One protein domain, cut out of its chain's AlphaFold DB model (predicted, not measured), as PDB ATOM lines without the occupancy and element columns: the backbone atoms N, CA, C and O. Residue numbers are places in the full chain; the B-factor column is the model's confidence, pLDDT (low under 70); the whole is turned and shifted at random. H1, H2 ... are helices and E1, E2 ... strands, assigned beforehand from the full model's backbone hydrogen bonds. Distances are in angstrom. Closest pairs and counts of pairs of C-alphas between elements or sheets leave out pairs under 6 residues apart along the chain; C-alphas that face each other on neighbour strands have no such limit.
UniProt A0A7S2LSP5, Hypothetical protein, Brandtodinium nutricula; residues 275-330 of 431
ATOM      1  N   SER A 275     -41.938  -2.531  15.747       78.75
ATOM      2  CA  SER A 275     -42.599  -3.760  15.287       78.75
ATOM      3  C   SER A 275     -43.032  -4.667  16.439       78.75
ATOM      4  O   SER A 275     -43.992  -5.418  16.293       78.75
ATOM      5  N   CYS A 276     -42.370  -4.573  17.595       89.62
ATOM      6  CA  CYS A 276     -42.784  -5.260  18.817       89.62
ATOM      7  C   CYS A 276     -43.850  -4.473  19.597       89.62
ATOM      8  O   CYS A 276     -44.547  -5.044  20.435       89.62
ATOM      9  N   GLU A 277     -44.032  -3.190  19.287       91.38
ATOM     10  CA  GLU A 277     -45.143  -2.373  19.777       91.38
ATOM     11  C   GLU A 277     -46.437  -2.547  18.956       91.38
ATOM     12  O   GLU A 277     -47.461  -1.954  19.301       91.38
ATOM     13  N   SER A 278     -46.443  -3.384  17.908       91.56
ATOM     14  CA  SER A 278     -47.659  -3.671  17.141       91.56
ATOM     15  C   SER A 278     -48.717  -4.373  18.004       91.56
ATOM     16  O   SER A 278     -48.414  -5.119  18.938       91.56
ATOM     17  N   VAL A 279     -49.992  -4.090  17.728       93.06
ATOM     18  CA  VAL A 279     -51.106  -4.584  18.545       93.06
ATOM     19  C   VAL A 279     -51.466  -6.015  18.138       93.06
ATOM     20  O   VAL A 279     -51.905  -6.267  17.020       93.06
ATOM     21  N   CYS A 280     -51.328  -6.941  19.077       92.38
ATOM     22  CA  CYS A 280     -51.792  -8.322  19.029       92.38
ATOM     23  C   CYS A 280     -53.170  -8.416  19.694       92.38
ATOM     24  O   CYS A 280     -53.345  -8.041  20.857       92.38
ATOM     25  N   LYS A 281     -54.168  -8.905  18.950       93.06
ATOM     26  CA  LYS A 281     -55.502  -9.207  19.481       93.06
ATOM     27  C   LYS A 281     -55.583 -10.698  19.773       93.06
ATOM     28  O   LYS A 281     -55.607 -11.499  18.848       93.06
ATOM     29  N   PHE A 282     -55.650 -11.055  21.048       88.06
ATOM     30  CA  PHE A 282     -55.746 -12.438  21.501       88.06
ATOM     31  C   PHE A 282     -56.832 -12.548  22.571       88.06
ATOM     32  O   PHE A 282     -56.843 -11.767  23.523       88.06
ATOM     33  N   ASP A 283     -57.750 -13.501  22.401       86.00
ATOM     34  CA  ASP A 283     -58.831 -13.795  23.355       86.00
ATOM     35  C   ASP A 283     -59.687 -12.561  23.732       86.00
ATOM     36  O   ASP A 283     -59.936 -12.247  24.896       86.00
ATOM     37  N   GLY A 284     -60.067 -11.771  22.720       86.75
ATOM     38  CA  GLY A 284     -60.895 -10.570  22.894       86.75
ATOM     39  C   GLY A 284     -60.190  -9.378  23.556       86.75
ATOM     40  O   GLY A 284     -60.822  -8.346  23.784       86.75
ATOM     41  N   ARG A 285     -58.886  -9.478  23.838       89.25
ATOM     42  CA  ARG A 285     -58.069  -8.405  24.418       89.25
ATOM     43  C   ARG A 285     -56.960  -7.991  23.458       89.25
ATOM     44  O   ARG A 285     -56.454  -8.799  22.684       89.25
ATOM     45  N   SER A 286     -56.585  -6.716  23.504       91.12
ATOM     46  CA  SER A 286     -55.488  -6.159  22.711       91.12
ATOM     47  C   SER A 286     -54.289  -5.848  23.599       91.12
ATOM     48  O   SER A 286     -54.428  -5.114  24.577       91.12
ATOM     49  N   PHE A 287     -53.120  -6.354  23.225       91.50
ATOM     50  CA  PHE A 287     -51.839  -6.094  23.881       91.50
ATOM     51  C   PHE A 287     -50.799  -5.751  22.820       91.50
ATOM     52  O   PHE A 287     -50.963  -6.145  21.667       91.50
ATOM     53  N   THR A 288     -49.717  -5.061  23.172       94.81
ATOM     54  CA  THR A 288     -48.580  -5.007  22.242       94.81
ATOM     55  C   THR A 288     -47.927  -6.387  22.144       94.81
ATOM     56  O   THR A 288     -47.982  -7.174  23.096       94.81
ATOM     57  N   CYS A 289     -47.306  -6.708  21.008       93.06
ATOM     58  CA  CYS A 289     -46.576  -7.964  20.838       93.06
ATOM     59  C   CYS A 289     -45.557  -8.165  21.966       93.06
ATOM     60  O   CYS A 289     -45.527  -9.232  22.574       93.06
ATOM     61  N   ARG A 290     -44.821  -7.110  22.336       92.88
ATOM     62  CA  ARG A 290     -43.903  -7.084  23.483       92.88
ATOM     63  C   ARG A 290     -44.588  -7.520  24.778       92.88
ATOM     64  O   ARG A 290     -44.177  -8.506  25.381       92.88
ATOM     65  N   GLN A 291     -45.679  -6.854  25.153       92.25
ATOM     66  CA  GLN A 291     -46.420  -7.162  26.381       92.25
ATOM     67  C   GLN A 291     -46.964  -8.593  26.389       92.25
ATOM     68  O   GLN A 291     -46.975  -9.263  27.423       92.25
ATOM     69  N   ARG A 292     -47.417  -9.090  25.235       94.12
ATOM     70  CA  ARG A 292     -47.970 -10.440  25.131       94.12
ATOM     71  C   ARG A 292     -46.892 -11.521  25.212       94.12
ATOM     72  O   ARG A 292     -47.167 -12.588  25.767       94.12
ATOM     73  N   ILE A 293     -45.698 -11.246  24.681       93.31
ATOM     74  CA  ILE A 293     -44.515 -12.113  24.775       93.31
ATOM     75  C   ILE A 293     -44.019 -12.157  26.220       93.31
ATOM     76  O   ILE A 293     -43.818 -13.243  26.756       93.31
ATOM     77  N   GLU A 294     -43.920 -11.010  26.891       92.25
ATOM     78  CA  GLU A 294     -43.550 -10.935  28.311       92.25
ATOM     79  C   GLU A 294     -44.538 -11.703  29.197       92.25
ATOM     80  O   GLU A 294     -44.139 -12.499  30.050       92.25
ATOM     81  N   TRP A 295     -45.842 -11.537  28.958       92.50
ATOM     82  CA  TRP A 295     -46.860 -12.268  29.705       92.50
ATOM     83  C   TRP A 295     -46.783 -13.780  29.454       92.50
ATOM     84  O   TRP A 295     -46.829 -14.556  30.412       92.50
ATOM     85  N   ALA A 296     -46.614 -14.211  28.197       93.50
ATOM     86  CA  ALA A 296     -46.431 -15.626  27.871       93.50
ATOM     87  C   ALA A 296     -45.176 -16.208  28.524       93.50
ATOM     88  O   ALA A 296     -45.235 -17.334  29.012       93.50
ATOM     89  N   ALA A 297     -44.081 -15.451  28.596       94.50
ATOM     90  CA  ALA A 297     -42.848 -15.900  29.239       94.50
ATOM     91  C   ALA A 297     -43.067 -16.163  30.731       94.50
ATOM     92  O   ALA A 297     -42.608 -17.176  31.253       94.50
ATOM     93  N   ALA A 298     -43.830 -15.294  31.395       90.12
ATOM     94  CA  ALA A 298     -44.108 -15.401  32.822       90.12
ATOM     95  C   ALA A 298     -45.207 -16.419  33.190       90.12
ATOM     96  O   ALA A 298     -45.216 -16.892  34.323       90.12
ATOM     97  N   HIS A 299     -46.129 -16.761  32.278       90.50
ATOM     98  CA  HIS A 299     -47.322 -17.560  32.622       90.50
ATOM     99  C   HIS A 299     -47.485 -18.851  31.812       90.50
ATOM    100  O   HIS A 299     -47.942 -19.851  32.356       90.50
ATOM    101  N   GLN A 300     -47.138 -18.851  30.522       91.12
ATOM    102  CA  GLN A 300     -47.326 -20.009  29.632       91.12
ATOM    103  C   GLN A 300     -46.035 -20.811  29.456       91.12
ATOM    104  O   GLN A 300     -46.064 -22.037  29.420       91.12
ATOM    105  N   ALA A 301     -44.901 -20.118  29.375       91.31
ATOM    106  CA  ALA A 301     -43.586 -20.697  29.132       91.31
ATOM    107  C   ALA A 301     -42.669 -20.652  30.365       91.31
ATOM    108  O   ALA A 301     -41.477 -20.906  30.236       91.31
ATOM    109  N   ALA A 302     -43.207 -20.374  31.558       89.81
ATOM    110  CA  ALA A 302     -42.424 -20.157  32.780       89.81
ATOM    111  C   ALA A 302     -41.483 -21.323  33.143       89.81
ATOM    112  O   ALA A 302     -40.416 -21.102  33.708       89.81
ATOM    113  N   ASN A 303     -41.864 -22.554  32.789       89.38
ATOM    114  CA  ASN A 303     -41.091 -23.768  33.072       89.38
ATOM    115  C   ASN A 303     -40.157 -24.183  31.919       89.38
ATOM    116  O   ASN A 303     -39.493 -25.216  32.004       89.38
ATOM    117  N   ALA A 304     -40.123 -23.426  30.820       88.12
ATOM    118  CA  ALA A 304     -39.232 -23.709  29.705       88.12
ATOM    119  C   ALA A 304     -37.792 -23.287  30.037       88.12
ATOM    120  O   ALA A 304     -37.556 -22.327  30.765       88.12
ATOM    121  N   LYS A 305     -36.813 -23.978  29.441       89.00
ATOM    122  CA  LYS A 305     -35.381 -23.651  29.572       89.00
ATOM    123  C   LYS A 305     -35.053 -22.228  29.095       89.00
ATOM    124  O   LYS A 305     -34.175 -21.581  29.655       89.00
ATOM    125  N   ASP A 306     -35.764 -21.762  28.071       89.50
ATOM    126  CA  ASP A 306     -35.785 -20.369  27.626       89.50
ATOM    127  C   ASP A 306     -37.246 -19.883  27.618       89.50
ATOM    128  O   ASP A 306     -37.950 -20.060  26.615       89.50
ATOM    129  N   PRO A 307     -37.735 -19.317  28.736       90.31
ATOM    130  CA  PRO A 307     -39.124 -18.887  28.851       90.31
ATOM    131  C   PRO A 307     -39.446 -17.756  27.870       90.31
ATOM    132  O   PRO A 307     -40.548 -17.718  27.327       90.31
ATOM    133  N   CYS A 308     -38.484 -16.873  27.572       94.06
ATOM    134  CA  CYS A 308     -38.695 -15.780  26.627       94.06
ATOM    135  C   CYS A 308     -38.731 -16.281  25.180       94.06
ATOM    136  O   CYS A 308     -39.650 -15.950  24.431       94.06
ATOM    137  N   GLY A 309     -37.779 -17.124  24.775       90.50
ATOM    138  CA  GLY A 309     -37.752 -17.690  23.427       90.50
ATOM    139  C   GLY A 309     -38.944 -18.598  23.134       90.50
ATOM    140  O   GLY A 309     -39.495 -18.522  22.034       90.50
ATOM    141  N   ALA A 310     -39.385 -19.395  24.112       91.75
ATOM    142  CA  ALA A 310     -40.593 -20.209  23.998       91.75
ATOM    143  C   ALA A 310     -41.857 -19.337  23.910       91.75
ATOM    144  O   ALA A 310     -42.692 -19.553  23.032       91.75
ATOM    145  N   ALA A 311     -41.968 -18.297  24.740       94.25
ATOM    146  CA  ALA A 311     -43.062 -17.335  24.661       94.25
ATOM    147  C   ALA A 311     -43.120 -16.592  23.325       94.25
ATOM    148  O   ALA A 311     -44.203 -16.403  22.778       94.25
ATOM    149  N   PHE A 312     -41.967 -16.219  22.770       93.31
ATOM    150  CA  PHE A 312     -41.879 -15.594  21.456       93.31
ATOM    151  C   PHE A 312     -42.489 -16.488  20.369       93.31
ATOM    152  O   PHE A 312     -43.302 -16.017  19.580       93.31
ATOM    153  N   VAL A 313     -42.173 -17.789  20.370       92.12
ATOM    154  CA  VAL A 313     -42.768 -18.749  19.424       92.12
ATOM    155  C   VAL A 313     -44.280 -18.840  19.622       92.12
ATOM    156  O   VAL A 313     -45.025 -18.720  18.654       92.12
ATOM    157  N   ILE A 314     -44.746 -18.978  20.866       91.25
ATOM    158  CA  ILE A 314     -46.179 -19.062  21.176       91.25
ATOM    159  C   ILE A 314     -46.938 -17.829  20.656       91.25
ATOM    160  O   ILE A 314     -48.004 -17.970  20.058       91.25
ATOM    161  N   VAL A 315     -46.393 -16.623  20.848       93.00
ATOM    162  CA  VAL A 315     -47.052 -15.379  20.422       93.00
ATOM    163  C   VAL A 315     -47.012 -15.183  18.910       93.00
ATOM    164  O   VAL A 315     -47.989 -14.681  18.365       93.00
ATOM    165  N   LEU A 316     -45.962 -15.629  18.217       91.94
ATOM    166  CA  LEU A 316     -45.937 -15.617  16.750       91.94
ATOM    167  C   LEU A 316     -47.046 -16.483  16.142       91.94
ATOM    168  O   LEU A 316     -47.655 -16.079  15.157       91.94
ATOM    169  N   TYR A 317     -47.347 -17.632  16.754       90.31
ATOM    170  CA  TYR A 317     -48.459 -18.485  16.320       90.31
ATOM    171  C   TYR A 317     -49.833 -17.904  16.659       90.31
ATOM    172  O   TYR A 317     -50.803 -18.147  15.951       90.31
ATOM    173  N   GLN A 318     -49.938 -17.158  17.756       91.12
ATOM    174  CA  GLN A 318     -51.210 -16.588  18.206       91.12
ATOM    175  C   GLN A 318     -51.528 -15.238  17.557       91.12
ATOM    176  O   GLN A 318     -52.693 -14.848  17.513       91.12
ATOM    177  N   CYS A 319     -50.509 -14.520  17.079       92.25
ATOM    178  CA  CYS A 319     -50.620 -13.187  16.503       92.25
ATOM    179  C   CYS A 319     -49.631 -13.004  15.344       92.25
ATOM    180  O   CYS A 319     -48.478 -12.620  15.544       92.25
ATOM    181  N   GLU A 320     -50.115 -13.178  14.113       89.38
ATOM    182  CA  GLU A 320     -49.330 -12.988  12.880       89.38
ATOM    183  C   GLU A 320     -48.768 -11.560  12.738       89.38
ATOM    184  O   GLU A 320     -47.686 -11.355  12.190       89.38
ATOM    185  N   THR A 321     -49.452 -10.561  13.311       91.00
ATOM    186  CA  THR A 321     -49.006  -9.155  13.345       91.00
ATOM    187  C   THR A 321     -47.689  -8.951  14.098       91.00
ATOM    188  O   THR A 321     -47.040  -7.914  13.939       91.00
ATOM    189  N   CYS A 322     -47.275  -9.935  14.901       91.50
ATOM    190  CA  CYS A 322     -46.006  -9.939  15.615       91.50
ATOM    191  C   CYS A 322     -44.843 -10.509  14.787       91.50
ATOM    192  O   CYS A 322     -43.714 -10.487  15.266       91.50
ATOM    193  N   GLY A 323     -45.071 -10.978  13.551       88.56
ATOM    194  CA  GLY A 323     -44.044 -11.591  12.695       88.56
ATOM    195  C   GLY A 323     -42.840 -10.694  12.393       88.56
ATOM    196  O   GLY A 323     -41.732 -11.183  12.189       88.56
ATOM    197  N   SER A 324     -43.030  -9.374  12.420       88.00
ATOM    198  CA  SER A 324     -41.955  -8.396  12.220       88.00
ATOM    199  C   SER A 324     -41.201  -8.034  13.509       88.00
ATOM    200  O   SER A 324     -40.224  -7.281  13.456       88.00
ATOM    201  N   CYS A 325     -41.641  -8.521  14.674       89.50
ATOM    202  CA  CYS A 325     -40.944  -8.330  15.943       89.50
ATOM    203  C   CYS A 325     -39.720  -9.247  15.994       89.50
ATOM    204  O   CYS A 325     -39.819 -10.455  15.789       89.50
ATOM    205  N   ARG A 326     -38.539  -8.683  16.259       89.81
ATOM    206  CA  ARG A 326     -37.296  -9.458  16.291       89.81
ATOM    207  C   ARG A 326     -37.128 -10.101  17.667       89.81
ATOM    208  O   ARG A 326     -37.300  -9.447  18.689       89.81
ATOM    209  N   ARG A 327     -36.709 -11.371  17.727       87.44
ATOM    210  CA  ARG A 327     -36.448 -12.033  19.022       87.44
ATOM    211  C   ARG A 327     -35.426 -11.257  19.863       87.44
ATOM    212  O   ARG A 327     -35.590 -11.161  21.070       87.44
ATOM    213  N   SER A 328     -34.417 -10.656  19.234       83.38
ATOM    214  CA  SER A 328     -33.386  -9.872  19.924       83.38
ATOM    215  C   SER A 328     -33.879  -8.552  20.527       83.38
ATOM    216  O   SER A 328     -33.242  -8.060  21.455       83.38
ATOM    217  N   SER A 329     -34.991  -7.980  20.046       84.38
ATOM    218  CA  SER A 329     -35.544  -6.724  20.578       84.38
ATOM    219  C   SER A 329     -36.492  -6.933  21.764       84.38
ATOM    220  O   SER A 329     -36.690  -6.012  22.555       84.38
ATOM    221  N   VAL A 330     -37.048  -8.139  21.925       87.31
ATOM    222  CA  VAL A 330     -37.955  -8.487  23.037       87.31
ATOM    223  C   VAL A 330     -37.340  -9.453  24.059       87.31
ATOM    224  O   VAL A 330     -37.680  -9.394  25.236       87.31
TER     225      VAL A 330
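Overview. This is residues 275 to 330 of the 431 residues of the protein "Hypothetical protein" of Brandtodinium nutricula (UniProt A0A7S2LSP5). Two helices, H1 and H2, pack on each other at a steep tilt and make the core, with a small two-stranded hairpin, E1 and E2, at one end. The short helix H3 closes the printed part near both H1 and H2. You are looking at 56 residues with two named strands and three named helices, in the order E1, E2, H1, H2, H3; the sheet's order is E1 - E2, antiparallel, and the class is mixed, helices and strands. The whole is compact, with a radius of gyration of the C-alphas of 10.0 A, and its rounded outline spans 27 by 24 by 15 A.

Arrangement. Start with strands E1, residues 279 to 282, and E2, residues 285 to 288, which form an antiparallel hairpin with 143 degrees between their directions. Look there for N 280 and O 287, 2.7 A apart, and N 282 and O 285, 2.9 A apart, both within hydrogen-bond range. Next comes H1, residues 289 to 299; its closest C-alpha to E1 is that of Cys 289, 5.5 A from the C-alpha of Cys 280. H2, residues 307 to 318, touches H1, with 20 pairs of C-alphas within 8 A; the closest are those of Ala 297 and Pro 307, 4.8 A apart. The two helices run opposite ways at a steep tilt of 57 degrees. At the other end of H2, the C-alphas of Phe 282 and Gln 318, the closest of E1 and H2, are 7.0 A apart. H3, residues 327 to 330, is close to H1 but not clearly touching it; their closest C-alphas, those of Arg 290 and Val 330, are 6.1 A apart. H3 is also close to H2 but not clearly touching it, with the C-alphas of Phe 312 and Arg 327 closest at 6.9 A. H3 is apart from E1 and E2, and E2 is apart from H2. In H1 and H2 every O i to N i+4 pair is within hydrogen-bond range, while H3 is too short for such a pair.

Along the chain. Find C-alpha 279 at (-51.106, -4.584, 18.545), where E1 begins its 9.6 A; E2 measures 10.3 A. From C-alpha 289 at (-46.576, -7.964, 20.838), H1 runs 15.2 A. H2 covers 16.3 A, and H3 runs 5.6 A to C-alpha 330 at (-37.955, -8.487, 23.037).

Size, cuts and confidence. The C-alphas of Gly 284 and Lys 305 are the two farthest apart, 29.4 A. The printed part has no cut and no long link, and no printed residue has a pLDDT under 70.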